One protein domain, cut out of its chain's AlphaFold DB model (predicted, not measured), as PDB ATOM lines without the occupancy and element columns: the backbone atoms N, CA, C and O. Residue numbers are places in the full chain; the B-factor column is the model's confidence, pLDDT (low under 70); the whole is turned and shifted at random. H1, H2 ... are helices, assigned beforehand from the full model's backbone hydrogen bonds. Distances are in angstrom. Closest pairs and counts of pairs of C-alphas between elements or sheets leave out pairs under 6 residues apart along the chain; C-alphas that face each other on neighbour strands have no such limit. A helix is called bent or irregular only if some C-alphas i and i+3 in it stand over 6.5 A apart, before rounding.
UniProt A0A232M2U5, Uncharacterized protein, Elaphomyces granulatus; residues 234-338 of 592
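AT A GLANCE: This is residues 234 to 338 of the 592 residues of an uncharacterized protein of Elaphomyces granulatus (UniProt A0A232M2U5). One very long helix, H1, makes the length; past its last residue the chain folds back through short H2 into bent H3, which opens from H1 as a V, and H4 folds back on H3b. Residues 234 to 268 of H1 stick out. The printed part has 105 residues, 89 of them in the four named helices H1, H2, H3 and H4 in chain order, with no named strand; its class is all helix, and it is extended, with a radius of gyration of the C-alphas of 23.1 A and spans of 81 by 35 by 18 A.

HOW THE PARTS SIT: H1, residues 234 to 283, has a kink of 31 degrees near residue 254. H2, residues 294 to 297, only just touches residues 282 to 283 of H1, with 3 pairs of C-alphas within 8 A, the closest Leu 283 and Leu 294, 5.3 A. H3, residues 299 to 326, by its hydrogen bonds one helix, is bent, C-alphas 312 and 315 being 6.7 A apart; its arms H3a, 299 to 312, and H3b, 315 to 326, stand at a shallow tilt of 31 degrees. H1 touches H3a with residues 273 to 283 alone, opposite ways, closest C-alphas Ala 276 and Leu 308, 6.2 A. H3b and irregular H4, residues 332 to 338 with C-alphas 333 and 336 7.1 A apart, form a helical hairpin, closest C-alphas Leu 321 and Tyr 338, 6.6 A. Every O i to N i+4 pair is within hydrogen-bond range in H3a, against 41 of 46 in H1, 7 of 8 in H3b and 1 of 3 in H4, where 3 of 4 O i to N i+3 pairs are; H2 is too short for such a pair.

IN THESE COORDINATES: H1 runs 68.3 A from C-alpha 234 at (116.956, 134.270, 130.643); H3a measures 20.0 A, H3b 17.3 A. H4 ends at C-alpha 338, (149.408, 103.997, 119.869).

THE WHOLE: The printed part has no cut and no long link. The pLDDT is under 70 at residues 234 to 242, 324 to 330 and 332 to 334.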
ATOM      1  N   VAL A 234     117.513 134.795 129.383       63.88
ATOM      2  CA  VAL A 234     116.956 134.270 130.643       63.88
ATOM      3  C   VAL A 234     117.360 132.810 130.854       63.88
ATOM      4  O   VAL A 234     117.763 132.449 131.962       63.88
ATOM      5  N   ILE A 235     117.343 131.996 129.794       63.66
ATOM      6  CA  ILE A 235     117.812 130.600 129.826       63.66
ATOM      7  C   ILE A 235     119.317 130.537 130.145       63.66
ATOM      8  O   ILE A 235     119.735 129.704 130.947       63.66
ATOM      9  N   GLU A 236     120.110 131.471 129.610       60.59
ATOM     10  CA  GLU A 236     121.546 131.612 129.890       60.59
ATOM     11  C   GLU A 236     121.826 132.041 131.348       60.59
ATOM     12  O   GLU A 236     122.801 131.595 131.957       60.59
ATOM     13  N   SER A 237     120.936 132.836 131.964       60.91
ATOM     14  CA  SER A 237     121.032 133.211 133.389       60.91
ATOM     15  C   SER A 237     120.715 132.050 134.350       60.91
ATOM     16  O   SER A 237     121.294 131.935 135.429       60.91
ATOM     17  N   ALA A 238     119.815 131.148 133.948       61.66
ATOM     18  CA  ALA A 238     119.443 129.985 134.748       61.66
ATOM     19  C   ALA A 238     120.487 128.859 134.642       61.66
ATOM     20  O   ALA A 238     120.786 128.195 135.638       61.66
ATOM     21  N   SER A 239     121.090 128.664 133.461       64.38
ATOM     22  CA  SER A 239     122.206 127.727 133.289       64.38
ATOM     23  C   SER A 239     123.464 128.195 134.023       64.38
ATOM     24  O   SER A 239     124.107 127.382 134.677       64.38
ATOM     25  N   THR A 240     123.763 129.498 134.031       66.06
ATOM     26  CA  THR A 240     124.952 130.048 134.713       66.06
ATOM     27  C   THR A 240     124.944 129.848 136.230       66.06
ATOM     28  O   THR A 240     126.002 129.596 136.804       66.06
ATOM     29  N   LEU A 241     123.783 129.888 136.895       68.44
ATOM     30  CA  LEU A 241     123.687 129.607 138.338       68.44
ATOM     31  C   LEU A 241     123.936 128.130 138.673       68.44
ATOM     32  O   LEU A 241     124.653 127.820 139.629       68.44
ATOM     33  N   ARG A 242     123.389 127.208 137.872       68.62
ATOM     34  CA  ARG A 242     123.672 125.770 138.002       68.62
ATOM     35  C   ARG A 242     125.141 125.475 137.700       68.62
ATOM     36  O   ARG A 242     125.769 124.710 138.432       68.62
ATOM     37  N   ASP A 243     125.685 126.109 136.667       71.00
ATOM     38  CA  ASP A 243     127.084 125.968 136.273       71.00
ATOM     39  C   ASP A 243     128.024 126.496 137.359       71.00
ATOM     40  O   ASP A 243     129.016 125.836 137.634       71.00
ATOM     41  N   LEU A 244     127.691 127.596 138.047       76.19
ATOM     42  CA  LEU A 244     128.448 128.132 139.190       76.19
ATOM     43  C   LEU A 244     128.513 127.156 140.370       76.19
ATOM     44  O   LEU A 244     129.584 126.951 140.943       76.19
ATOM     45  N   PHE A 245     127.390 126.525 140.719       76.50
ATOM     46  CA  PHE A 245     127.353 125.534 141.797       76.50
ATOM     47  C   PHE A 245     128.162 124.278 141.443       76.50
ATOM     48  O   PHE A 245     128.989 123.817 142.235       76.50
ATOM     49  N   VAL A 246     127.982 123.757 140.223       78.69
ATOM     50  CA  VAL A 246     128.761 122.619 139.713       78.69
ATOM     51  C   VAL A 246     130.248 122.977 139.623       78.69
ATOM     52  O   VAL A 246     131.085 122.153 139.990       78.69
ATOM     53  N   LEU A 247     130.595 124.206 139.224       79.69
ATOM     54  CA  LEU A 247     131.972 124.700 139.222       79.69
ATOM     55  C   LEU A 247     132.561 124.746 140.628       79.69
ATOM     56  O   LEU A 247     133.713 124.369 140.780       79.69
ATOM     57  N   GLY A 248     131.806 125.179 141.640       79.88
ATOM     58  CA  GLY A 248     132.280 125.253 143.024       79.88
ATOM     59  C   GLY A 248     132.630 123.878 143.600       79.88
ATOM     60  O   GLY A 248     133.730 123.680 144.118       79.88
ATOM     61  N   VAL A 249     131.737 122.897 143.438       80.19
ATOM     62  CA  VAL A 249     131.976 121.511 143.886       80.19
ATOM     63  C   VAL A 249     133.111 120.861 143.086       80.19
ATOM     64  O   VAL A 249     134.017 120.253 143.658       80.19
ATOM     65  N   SER A 250     133.107 121.047 141.763       79.62
ATOM     66  CA  SER A 250     134.175 120.592 140.867       79.62
ATOM     67  C   SER A 250     135.520 121.230 141.235       79.62
ATOM     68  O   SER A 250     136.536 120.542 141.288       79.62
ATOM     69  N   TYR A 251     135.544 122.516 141.586       84.19
ATOM     70  CA  TYR A 251     136.746 123.240 141.991       84.19
ATOM     71  C   TYR A 251     137.357 122.650 143.260       84.19
ATOM     72  O   TYR A 251     138.558 122.387 143.280       84.19
ATOM     73  N   VAL A 252     136.554 122.374 144.294       84.94
ATOM     74  CA  VAL A 252     137.047 121.733 145.525       84.94
ATOM     75  C   VAL A 252     137.619 120.346 145.222       84.94
ATOM     76  O   VAL A 252     138.732 120.029 145.648       84.94
ATOM     77  N   PHE A 253     136.910 119.544 144.422       85.81
ATOM     78  CA  PHE A 253     137.364 118.213 144.022       85.81
ATOM     79  C   PHE A 253     138.691 118.252 143.240       85.81
ATOM     80  O   PHE A 253     139.653 117.581 143.618       85.81
ATOM     81  N   TRP A 254     138.784 119.077 142.192       86.75
ATOM     82  CA  TRP A 254     139.982 119.191 141.353       86.75
ATOM     83  C   TRP A 254     141.154 119.883 142.055       86.75
ATOM     84  O   TRP A 254     142.305 119.591 141.728       86.75
ATOM     85  N   ARG A 255     140.900 120.791 143.007       86.56
ATOM     86  CA  ARG A 255     141.950 121.559 143.694       86.56
ATOM     87  C   ARG A 255     142.516 120.860 144.924       86.56
ATOM     88  O   ARG A 255     143.693 121.065 145.204       86.56
ATOM     89  N   TRP A 256     141.724 120.056 145.637       87.94
ATOM     90  CA  TRP A 256     142.142 119.441 146.905       87.94
ATOM     91  C   TRP A 256     142.225 117.917 146.840       87.94
ATOM     92  O   TRP A 256     143.250 117.347 147.201       87.94
ATOM     93  N   ILE A 257     141.186 117.248 146.342       86.38
ATOM     94  CA  ILE A 257     141.100 115.780 146.376       86.38
ATOM     95  C   ILE A 257     141.963 115.161 145.268       86.38
ATOM     96  O   ILE A 257     142.804 114.299 145.526       86.38
ATOM     97  N   TRP A 258     141.816 115.645 144.035       88.94
ATOM     98  CA  TRP A 258     142.559 115.146 142.877       88.94
ATOM     99  C   TRP A 258     144.099 115.216 143.011       88.94
ATOM    100  O   TRP A 258     144.761 114.216 142.711       88.94
ATOM    101  N   PRO A 259     144.729 116.320 143.472       90.44
ATOM    102  CA  PRO A 259     146.184 116.362 143.628       90.44
ATOM    103  C   PRO A 259     146.698 115.414 144.715       90.44
ATOM    104  O   PRO A 259     147.790 114.874 144.568       90.44
ATOM    105  N   VAL A 260     145.931 115.177 145.783       90.81
ATOM    106  CA  VAL A 260     146.319 114.221 146.832       90.81
ATOM    107  C   VAL A 260     146.277 112.794 146.289       90.81
ATOM    108  O   VAL A 260     147.276 112.084 146.379       90.81
ATOM    109  N   ILE A 261     145.180 112.403 145.629       89.75
ATOM    110  CA  ILE A 261     145.046 111.080 144.994       89.75
ATOM    111  C   ILE A 261     146.160 110.858 143.967       89.75
ATOM    112  O   ILE A 261     146.811 109.816 143.974       89.75
ATOM    113  N   THR A 262     146.417 111.840 143.099       88.12
ATOM    114  CA  THR A 262     147.461 111.712 142.069       88.12
ATOM    115  C   THR A 262     148.864 111.644 142.662       88.12
ATOM    116  O   THR A 262     149.659 110.841 142.188       88.12
ATOM    117  N   ARG A 263     149.178 112.404 143.720       89.19
ATOM    118  CA  ARG A 263     150.470 112.293 144.420       89.19
ATOM    119  C   ARG A 263     150.645 110.927 145.075       89.19
ATOM    120  O   ARG A 263     151.682 110.307 144.863       89.19
ATOM    121  N   CYS A 264     149.640 110.430 145.799       91.69
ATOM    122  CA  CYS A 264     149.684 109.091 146.396       91.69
ATOM    123  C   CYS A 264     149.861 108.004 145.328       91.69
ATOM    124  O   CYS A 264     150.686 107.108 145.488       91.69
ATOM    125  N   PHE A 265     149.145 108.117 144.207       89.31
ATOM    126  CA  PHE A 265     149.272 107.197 143.079       89.31
ATOM    127  C   PHE A 265     150.670 107.238 142.442       89.31
ATOM    128  O   PHE A 265     151.254 106.192 142.173       89.31
ATOM    129  N   VAL A 266     151.241 108.432 142.244       87.50
ATOM    130  CA  VAL A 266     152.598 108.600 141.695       87.50
ATOM    131  C   VAL A 266     153.660 108.035 142.639       87.50
ATOM    132  O   VAL A 266     154.569 107.354 142.170       87.50
ATOM    133  N   ILE A 267     153.536 108.259 143.950       90.31
ATOM    134  CA  ILE A 267     154.435 107.666 144.953       90.31
ATOM    135  C   ILE A 267     154.327 106.137 144.919       90.31
ATOM    136  O   ILE A 267     155.348 105.460 144.870       90.31
ATOM    137  N   GLY A 268     153.107 105.591 144.862       89.44
ATOM    138  CA  GLY A 268     152.888 104.150 144.728       89.44
ATOM    139  C   GLY A 268     153.550 103.563 143.477       89.44
ATOM    140  O   GLY A 268     154.244 102.551 143.565       89.44
ATOM    141  N   LEU A 269     153.410 104.230 142.326       86.62
ATOM    142  CA  LEU A 269     154.073 103.828 141.081       86.62
ATOM    143  C   LEU A 269     155.602 103.906 141.168       86.62
ATOM    144  O   LEU A 269     156.278 103.029 140.636       86.62
ATOM    145  N   LEU A 270     156.154 104.929 141.828       88.00
ATOM    146  CA  LEU A 270     157.598 105.071 142.037       88.00
ATOM    147  C   LEU A 270     158.154 103.957 142.925       88.00
ATOM    148  O   LEU A 270     159.141 103.332 142.547       88.00
ATOM    149  N   CYS A 271     157.501 103.662 144.053       89.44
ATOM    150  CA  CYS A 271     157.896 102.559 144.931       89.44
ATOM    151  C   CYS A 271     157.852 101.220 144.190       89.44
ATOM    152  O   CYS A 271     158.815 100.459 144.232       89.44
ATOM    153  N   HIS A 272     156.771 100.953 143.453       87.06
ATOM    154  CA  HIS A 272     156.665  99.732 142.660       87.06
ATOM    155  C   HIS A 272     157.740  99.661 141.569       87.06
ATOM    156  O   HIS A 272     158.306  98.599 141.337       87.06
ATOM    157  N   ARG A 273     158.061 100.779 140.903       87.25
ATOM    158  CA  ARG A 273     159.142 100.830 139.908       87.25
ATOM    159  C   ARG A 273     160.512 100.555 140.534       87.25
ATOM    160  O   ARG A 273     161.307  99.863 139.917       87.25
ATOM    161  N   ALA A 274     160.777 101.058 141.738       87.75
ATOM    162  CA  ALA A 274     162.023 100.766 142.444       87.75
ATOM    163  C   ALA A 274     162.135  99.271 142.788       87.75
ATOM    164  O   ALA A 274     163.160  98.653 142.526       87.75
ATOM    165  N   VAL A 275     161.053  98.664 143.295       89.75
ATOM    166  CA  VAL A 275     160.993  97.212 143.548       89.75
ATOM    167  C   VAL A 275     161.185  96.421 142.256       89.75
ATOM    168  O   VAL A 275     161.931  95.447 142.232       89.75
ATOM    169  N   ALA A 276     160.547  96.860 141.172       87.44
ATOM    170  CA  ALA A 276     160.689  96.253 139.860       87.44
ATOM    171  C   ALA A 276     162.147  96.263 139.383       87.44
ATOM    172  O   ALA A 276     162.681  95.241 138.973       87.44
ATOM    173  N   GLU A 277     162.813  97.407 139.484       87.62
ATOM    174  CA  GLU A 277     164.208  97.559 139.084       87.62
ATOM    175  C   GLU A 277     165.152  96.659 139.897       87.62
ATOM    176  O   GLU A 277     166.013  96.002 139.319       87.62
ATOM    177  N   ILE A 278     164.923  96.530 141.209       88.94
ATOM    178  CA  ILE A 278     165.672  95.599 142.065       88.94
ATOM    179  C   ILE A 278     165.475  94.148 141.602       88.94
ATOM    180  O   ILE A 278     166.437  93.390 141.502       88.94
ATOM    181  N   ILE A 279     164.238  93.746 141.294       88.25
ATOM    182  CA  ILE A 279     163.949  92.386 140.816       88.25
ATOM    183  C   ILE A 279     164.612  92.137 139.456       88.25
ATOM    184  O   ILE A 279     165.208  91.081 139.274       88.25
ATOM    185  N   LEU A 280     164.568  93.094 138.525       86.50
ATOM    186  CA  LEU A 280     165.236  92.974 137.223       86.50
ATOM    187  C   LEU A 280     166.745  92.754 137.387       86.50
ATOM    188  O   LEU A 280     167.294  91.840 136.777       86.50
ATOM    189  N   GLN A 281     167.397  93.505 138.278       85.56
ATOM    190  CA  GLN A 281     168.820  93.317 138.585       85.56
ATOM    191  C   GLN A 281     169.118  91.925 139.158       85.56
ATOM    192  O   GLN A 281     170.126  91.314 138.808       85.56
ATOM    193  N   ILE A 282     168.234  91.390 140.008       86.50
ATOM    194  CA  ILE A 282     168.364  90.026 140.542       86.50
ATOM    195  C   ILE A 282     168.205  88.981 139.427       86.50
ATOM    196  O   ILE A 282     168.945  88.001 139.397       86.50
ATOM    197  N   LEU A 283     167.264  89.175 138.499       83.75
ATOM    198  CA  LEU A 283     167.021  88.250 137.385       83.75
ATOM    199  C   LEU A 283     168.153  88.265 136.344       83.75
ATOM    200  O   LEU A 283     168.431  87.241 135.714       83.75
ATOM    201  N   GLU A 284     168.817  89.409 136.176       85.38
ATOM    202  CA  GLU A 284     169.981  89.574 135.300       85.38
ATOM    203  C   GLU A 284     171.302  89.186 135.958       85.38
ATOM    204  O   GLU A 284     172.334  89.142 135.285       85.38
ATOM    205  N   TRP A 285     171.281  88.847 137.247       84.94
ATOM    206  CA  TRP A 285     172.471  88.430 137.965       84.94
ATOM    207  C   TRP A 285     173.114  87.200 137.312       84.94
ATOM    208  O   TRP A 285     172.464  86.180 137.050       84.94
ATOM    209  N   ARG A 286     174.424  87.298 137.065       80.88
ATOM    210  CA  ARG A 286     175.248  86.231 136.487       80.88
ATOM    211  C   ARG A 286     176.301  85.795 137.493       80.88
ATOM    212  O   ARG A 286     177.081  86.611 137.976       80.88
ATOM    213  N   ALA A 287     176.386  84.491 137.754       75.56
ATOM    214  CA  ALA A 287     177.407  83.931 138.645       75.56
ATOM    215  C   ALA A 287     178.832  84.015 138.056       75.56
ATOM    216  O   ALA A 287     179.815  84.050 138.795       75.56
ATOM    217  N   ARG A 288     178.955  84.028 136.721       77.25
ATOM    218  CA  ARG A 288     180.196  84.257 135.957       77.25
ATOM    219  C   ARG A 288     179.859  85.026 134.674       77.25
ATOM    220  O   ARG A 288     178.759  84.836 134.164       77.25
ATOM    221  N   PRO A 289     180.782  85.823 134.106       70.12
ATOM    222  CA  PRO A 289     180.508  86.612 132.899       70.12
ATOM    223  C   PRO A 289     180.104  85.769 131.674       70.12
ATOM    224  O   PRO A 289     179.343  86.247 130.839       70.12
ATOM    225  N   GLU A 290     180.546  84.508 131.596       70.06
ATOM    226  CA  GLU A 290     180.158  83.550 130.543       70.06
ATOM    227  C   GLU A 290     178.966  82.649 130.921       70.06
ATOM    228  O   GLU A 290     178.530  81.828 130.115       70.06
ATOM    229  N   ALA A 291     178.452  82.746 132.151       73.00
ATOM    230  CA  ALA A 291     177.323  81.935 132.595       73.00
ATOM    231  C   ALA A 291     175.988  82.560 132.171       73.00
ATOM    232  O   ALA A 291     175.843  83.782 132.113       73.00
ATOM    233  N   ALA A 292     175.008  81.693 131.918       77.56
ATOM    234  CA  ALA A 292     173.623  82.073 131.669       77.56
ATOM    235  C   ALA A 292     173.049  82.864 132.863       77.56
ATOM    236  O   ALA A 292     173.349  82.538 134.017       77.56
ATOM    237  N   ALA A 293     172.248  83.900 132.592       79.38
ATOM    238  CA  ALA A 293     171.548  84.644 133.640       79.38
ATOM    239  C   ALA A 293     170.406  83.801 134.229       79.38
ATOM    240  O   ALA A 293     169.977  82.815 133.627       79.38
ATOM    241  N   LEU A 294     169.864  84.194 135.386       75.88
ATOM    242  CA  LEU A 294     168.766  83.447 136.014       75.88
ATOM    243  C   LEU A 294     167.544  83.337 135.085       75.88
ATOM    244  O   LEU A 294     166.921  82.276 135.001       75.88
ATOM    245  N   LYS A 295     167.264  84.402 134.323       80.00
ATOM    246  CA  LYS A 295     166.210  84.430 133.298       80.00
ATOM    247  C   LYS A 295     166.445  83.509 132.097       80.00
ATOM    248  O   LYS A 295     165.485  83.163 131.425       80.00
ATOM    249  N   ASP A 296     167.683  83.096 131.837       80.88
ATOM    250  CA  ASP A 296     168.007  82.168 130.744       80.88
ATOM    251  C   ASP A 296     167.902  80.697 131.189       80.88
ATOM    252  O   ASP A 296     167.890  79.790 130.359       80.88
ATOM    253  N   ILE A 297     167.868  80.452 132.505       82.62
ATOM    254  CA  ILE A 297     167.801  79.109 133.101       82.62
ATOM    255  C   ILE A 297     166.352  78.710 133.397       82.62
ATOM    256  O   ILE A 297     166.005  77.537 133.272       82.62
ATOM    257  N   SER A 298     165.529  79.669 133.822       88.81
ATOM    258  CA  SER A 298     164.169  79.438 134.308       88.81
ATOM    259  C   SER A 298     163.148  80.209 133.473       88.81
ATOM    260  O   SER A 298     163.241  81.431 133.316       88.81
ATOM    261  N   ALA A 299     162.126  79.498 132.994       89.00
ATOM    262  CA  ALA A 299     161.031  80.090 132.234       89.00
ATOM    263  C   ALA A 299     160.220  81.067 133.099       89.00
ATOM    264  O   ALA A 299     159.722  82.079 132.604       89.00
ATOM    265  N   THR A 300     160.098  80.810 134.407       92.12
ATOM    266  CA  THR A 300     159.399  81.727 135.322       92.12
ATOM    267  C   THR A 300     160.159  83.022 135.537       92.12
ATOM    268  O   THR A 300     159.552  84.091 135.487       92.12
ATOM    269  N   ALA A 301     161.479  82.947 135.704       88.50
ATOM    270  CA  ALA A 301     162.345  84.115 135.781       88.50
ATOM    271  C   ALA A 301     162.230  84.974 134.508       88.50
ATOM    272  O   ALA A 301     162.047  86.189 134.600       88.50
ATOM    273  N   GLN A 302     162.237  84.340 133.331       88.62
ATOM    274  CA  GLN A 302     162.005  85.019 132.054       88.62
ATOM    275  C   GLN A 302     160.620  85.678 131.985       88.62
ATOM    276  O   GLN A 302     160.490  86.822 131.550       88.62
ATOM    277  N   GLN A 303     159.570  84.983 132.429       90.75
ATOM    278  CA  GLN A 303     158.210  85.513 132.370       90.75
ATOM    279  C   GLN A 303     158.012  86.708 133.313       90.75
ATOM    280  O   GLN A 303     157.354  87.685 132.943       90.75
ATOM    281  N   VAL A 304     158.614  86.665 134.505       90.12
ATOM    282  CA  VAL A 304     158.623  87.797 135.440       90.12
ATOM    283  C   VAL A 304     159.373  88.985 134.835       90.12
ATOM    284  O   VAL A 304     158.830  90.087 134.858       90.12
ATOM    285  N   ASP A 305     160.550  88.770 134.233       88.19
ATOM    286  CA  ASP A 305     161.323  89.811 133.531       88.19
ATOM    287  C   ASP A 305     160.464  90.512 132.464       88.19
ATOM    288  O   ASP A 305     160.268  91.729 132.512       88.19
ATOM    289  N   ILE A 306     159.837  89.739 131.568       84.44
ATOM    290  CA  ILE A 306     158.974  90.266 130.498       84.44
ATOM    291  C   ILE A 306     157.835  91.122 131.067       84.44
ATOM    292  O   ILE A 306     157.586  92.234 130.588       84.44
ATOM    293  N   ARG A 307     157.122  90.629 132.088       87.69
ATOM    294  CA  ARG A 307     155.974  91.340 132.678       87.69
ATOM    295  C   ARG A 307     156.400  92.618 133.393       87.69
ATOM    296  O   ARG A 307     155.725  93.645 133.295       87.69
ATOM    297  N   LEU A 308     157.540  92.577 134.067       85.94
ATOM    298  CA  LEU A 308     158.072  93.695 134.826       85.94
ATOM    299  C   LEU A 308     158.602  94.806 133.918       85.94
ATOM    300  O   LEU A 308     158.318  95.984 134.150       85.94
ATOM    301  N   GLN A 309     159.271  94.433 132.825       85.06
ATOM    302  CA  GLN A 309     159.650  95.357 131.762       85.06
ATOM    303  C   GLN A 309     158.414  96.008 131.133       85.06
ATOM    304  O   GLN A 309     158.342  97.237 131.062       85.06
ATOM    305  N   GLN A 310     157.406  95.222 130.726       83.56
ATOM    306  CA  GLN A 310     156.152  95.746 130.158       83.56
ATOM    307  C   GLN A 310     155.503  96.785 131.079       83.56
ATOM    308  O   GLN A 310     155.150  97.879 130.628       83.56
ATOM    309  N   PHE A 311     155.428  96.482 132.376       84.62
ATOM    310  CA  PHE A 311     154.904  97.401 133.377       84.62
ATOM    311  C   PHE A 311     155.732  98.692 133.482       84.62
ATOM    312  O   PHE A 311     155.165  99.783 133.520       84.62
ATOM    313  N   CYS A 312     157.066  98.601 133.468       83.56
ATOM    314  CA  CYS A 312     157.948  99.772 133.505       83.56
ATOM    315  C   CYS A 312     157.840 100.647 132.241       83.56
ATOM    316  O   CYS A 312     157.979 101.871 132.321       83.56
ATOM    317  N   TYR A 313     157.548 100.053 131.080       80.44
ATOM    318  CA  TYR A 313     157.402 100.776 129.813       80.44
ATOM    319  C   TYR A 313     156.051 101.482 129.646       80.44
ATOM    320  O   TYR A 313     155.987 102.526 128.984       80.44
ATOM    321  N   TRP A 314     154.971 100.957 130.228       82.88
ATOM    322  CA  TRP A 314     153.625 101.509 130.049       82.88
ATOM    323  C   TRP A 314     153.472 102.981 130.457       82.88
ATOM    324  O   TRP A 314     152.905 103.732 129.659       82.88
ATOM    325  N   PRO A 315     153.987 103.462 131.610       83.75
ATOM    326  CA  PRO A 315     153.892 104.875 131.978       83.75
ATOM    327  C   PRO A 315     154.540 105.798 130.943       83.75
ATOM    328  O   PRO A 315     153.974 106.831 130.584       83.75
ATOM    329  N   ILE A 316     155.702 105.408 130.414       80.44
ATOM    330  CA  ILE A 316     156.446 106.189 129.420       80.44
ATOM    331  C   ILE A 316     155.670 106.233 128.098       80.44
ATOM    332  O   ILE A 316     155.501 107.306 127.514       80.44
ATOM    333  N   GLN A 317     155.155 105.088 127.636       80.19
ATOM    334  CA  GLN A 317     154.318 105.017 126.432       80.19
ATOM    335  C   GLN A 317     153.024 105.825 126.592       80.19
ATOM    336  O   GLN A 317     152.629 106.551 125.679       80.19
ATOM    337  N   TYR A 318     152.402 105.771 127.770       83.12
ATOM    338  CA  TYR A 318     151.199 106.534 128.081       83.12
ATOM    339  C   TYR A 318     151.453 108.046 128.079       83.12
ATOM    340  O   TYR A 318     150.662 108.794 127.508       83.12
ATOM    341  N   ILE A 319     152.564 108.517 128.660       80.94
ATOM    342  CA  ILE A 319     152.934 109.941 128.634       80.94
ATOM    343  C   ILE A 319     153.152 110.409 127.193       80.94
ATOM    344  O   ILE A 319     152.585 111.432 126.804       80.94
ATOM    345  N   LYS A 320     153.893 109.640 126.380       78.38
ATOM    346  CA  LYS A 320     154.081 109.929 124.947       78.38
ATOM    347  C   LYS A 320     152.739 110.005 124.212       78.38
ATOM    348  O   LYS A 320     152.500 110.930 123.435       78.38
ATOM    349  N   LEU A 321     151.816 109.091 124.514       78.69
ATOM    350  CA  LEU A 321     150.481 109.094 123.923       78.69
ATOM    351  C   LEU A 321     149.611 110.265 124.411       78.69
ATOM    352  O   LEU A 321     148.811 110.811 123.652       78.69
ATOM    353  N   ARG A 322     149.752 110.694 125.664       79.69
ATOM    354  CA  ARG A 322     149.021 111.852 126.184       79.69
ATOM    355  C   ARG A 322     149.535 113.153 125.576       79.69
ATOM    356  O   ARG A 322     148.724 114.007 125.231       79.69
ATOM    357  N   GLN A 323     150.849 113.275 125.383       72.56
ATOM    358  CA  GLN A 323     151.455 114.386 124.644       72.56
ATOM    359  C   GLN A 323     150.942 114.441 123.196       72.56
ATOM    360  O   GLN A 323     150.665 115.532 122.704       72.56
ATOM    361  N   ARG A 324     150.695 113.289 122.545       69.69
ATOM    362  CA  ARG A 324     150.042 113.236 121.221       69.69
ATOM    363  C   ARG A 324     148.686 113.933 121.206       69.69
ATOM    364  O   ARG A 324     148.411 114.618 120.234       69.69
ATOM    365  N   LYS A 325     147.842 113.787 122.237       65.81
ATOM    366  CA  LYS A 325     146.500 114.412 122.256       65.81
ATOM    367  C   LYS A 325     146.561 115.946 122.165       65.81
ATOM    368  O   LYS A 325     145.585 116.566 121.757       65.81
ATOM    369  N   ASN A 326     147.695 116.550 122.525       65.44
ATOM    370  CA  ASN A 326     147.920 117.988 122.371       65.44
ATOM    371  C   ASN A 326     148.345 118.371 120.937       65.44
ATOM    372  O   ASN A 326     148.205 119.531 120.549       65.44
ATOM    373  N   ASN A 327     148.836 117.407 120.153       64.75
ATOM    374  CA  ASN A 327     149.242 117.570 118.761       64.75
ATOM    375  C   ASN A 327     148.089 117.222 117.803       64.75
ATOM    376  O   ASN A 327     147.130 116.545 118.165       64.75
ATOM    377  N   TRP A 328     148.212 117.688 116.561       63.97
ATOM    378  CA  TRP A 328     147.218 117.512 115.500       63.97
ATOM    379  C   TRP A 328     146.944 116.018 115.198       63.97
ATOM    380  O   TRP A 328     147.886 115.235 115.047       63.97
ATOM    381  N   GLU A 329     145.670 115.603 115.086       69.06
ATOM    382  CA  GLU A 329     145.280 114.177 114.980       69.06
ATOM    383  C   GLU A 329     145.830 113.482 113.721       69.06
ATOM    384  O   GLU A 329     146.144 112.291 113.757       69.06
ATOM    385  N   SER A 330     146.001 114.231 112.629       66.19
ATOM    386  CA  SER A 330     146.541 113.759 111.348       66.19
ATOM    387  C   SER A 330     148.053 113.475 111.331       66.19
ATOM    388  O   SER A 330     148.578 113.069 110.294       66.19
ATOM    389  N   VAL A 331     148.786 113.702 112.428       70.44
ATOM    390  CA  VAL A 331     150.236 113.444 112.491       70.44
ATOM    391  C   VAL A 331     150.505 111.941 112.622       70.44
ATOM    392  O   VAL A 331     150.290 111.325 113.670       70.44
ATOM    393  N   THR A 332     151.015 111.339 111.549       68.50
ATOM    394  CA  THR A 332     151.157 109.880 111.404       68.50
ATOM    395  C   THR A 332     152.297 109.257 112.202       68.50
ATOM    396  O   THR A 332     152.203 108.086 112.563       68.50
ATOM    397  N   THR A 333     153.318 110.031 112.576       68.25
ATOM    398  CA  THR A 333     154.534 109.534 113.254       68.25
ATOM    399  C   THR A 333     154.262 108.798 114.569       68.25
ATOM    400  O   THR A 333     154.974 107.862 114.912       68.25
ATOM    401  N   SER A 334     153.204 109.179 115.287       67.88
ATOM    402  CA  SER A 334     152.823 108.600 116.586       67.88
ATOM    403  C   SER A 334     151.764 107.485 116.525       67.88
ATOM    404  O   SER A 334     151.423 106.897 117.554       67.88
ATOM    405  N   HIS A 335     151.213 107.179 115.343       76.25
ATOM    406  CA  HIS A 335     150.190 106.132 115.192       76.25
ATOM    407  C   HIS A 335     150.724 104.718 115.489       76.25
ATOM    408  O   HIS A 335     150.021 103.958 116.164       76.25
ATOM    409  N   PRO A 336     151.958 104.356 115.079       77.19
ATOM    410  CA  PRO A 336     152.559 103.079 115.458       77.19
ATOM    411  C   PRO A 336     152.690 102.901 116.975       77.19
ATOM    412  O   PRO A 336     152.417 101.818 117.487       77.19
ATOM    413  N   ASP A 337     153.034 103.965 117.708       76.88
ATOM    414  CA  ASP A 337     153.190 103.914 119.166       76.88
ATOM    415  C   ASP A 337     151.852 103.694 119.885       76.88
ATOM    416  O   ASP A 337     151.792 102.929 120.847       76.88
ATOM    417  N   TYR A 338     150.762 104.290 119.385       80.50
ATOM    418  CA  TYR A 338     149.408 103.997 119.869       80.50
ATOM    419  C   TYR A 338     149.065 102.516 119.683       80.50
ATOM    420  O   TYR A 338     148.644 101.849 120.628       80.50
TER     421      TYR A 338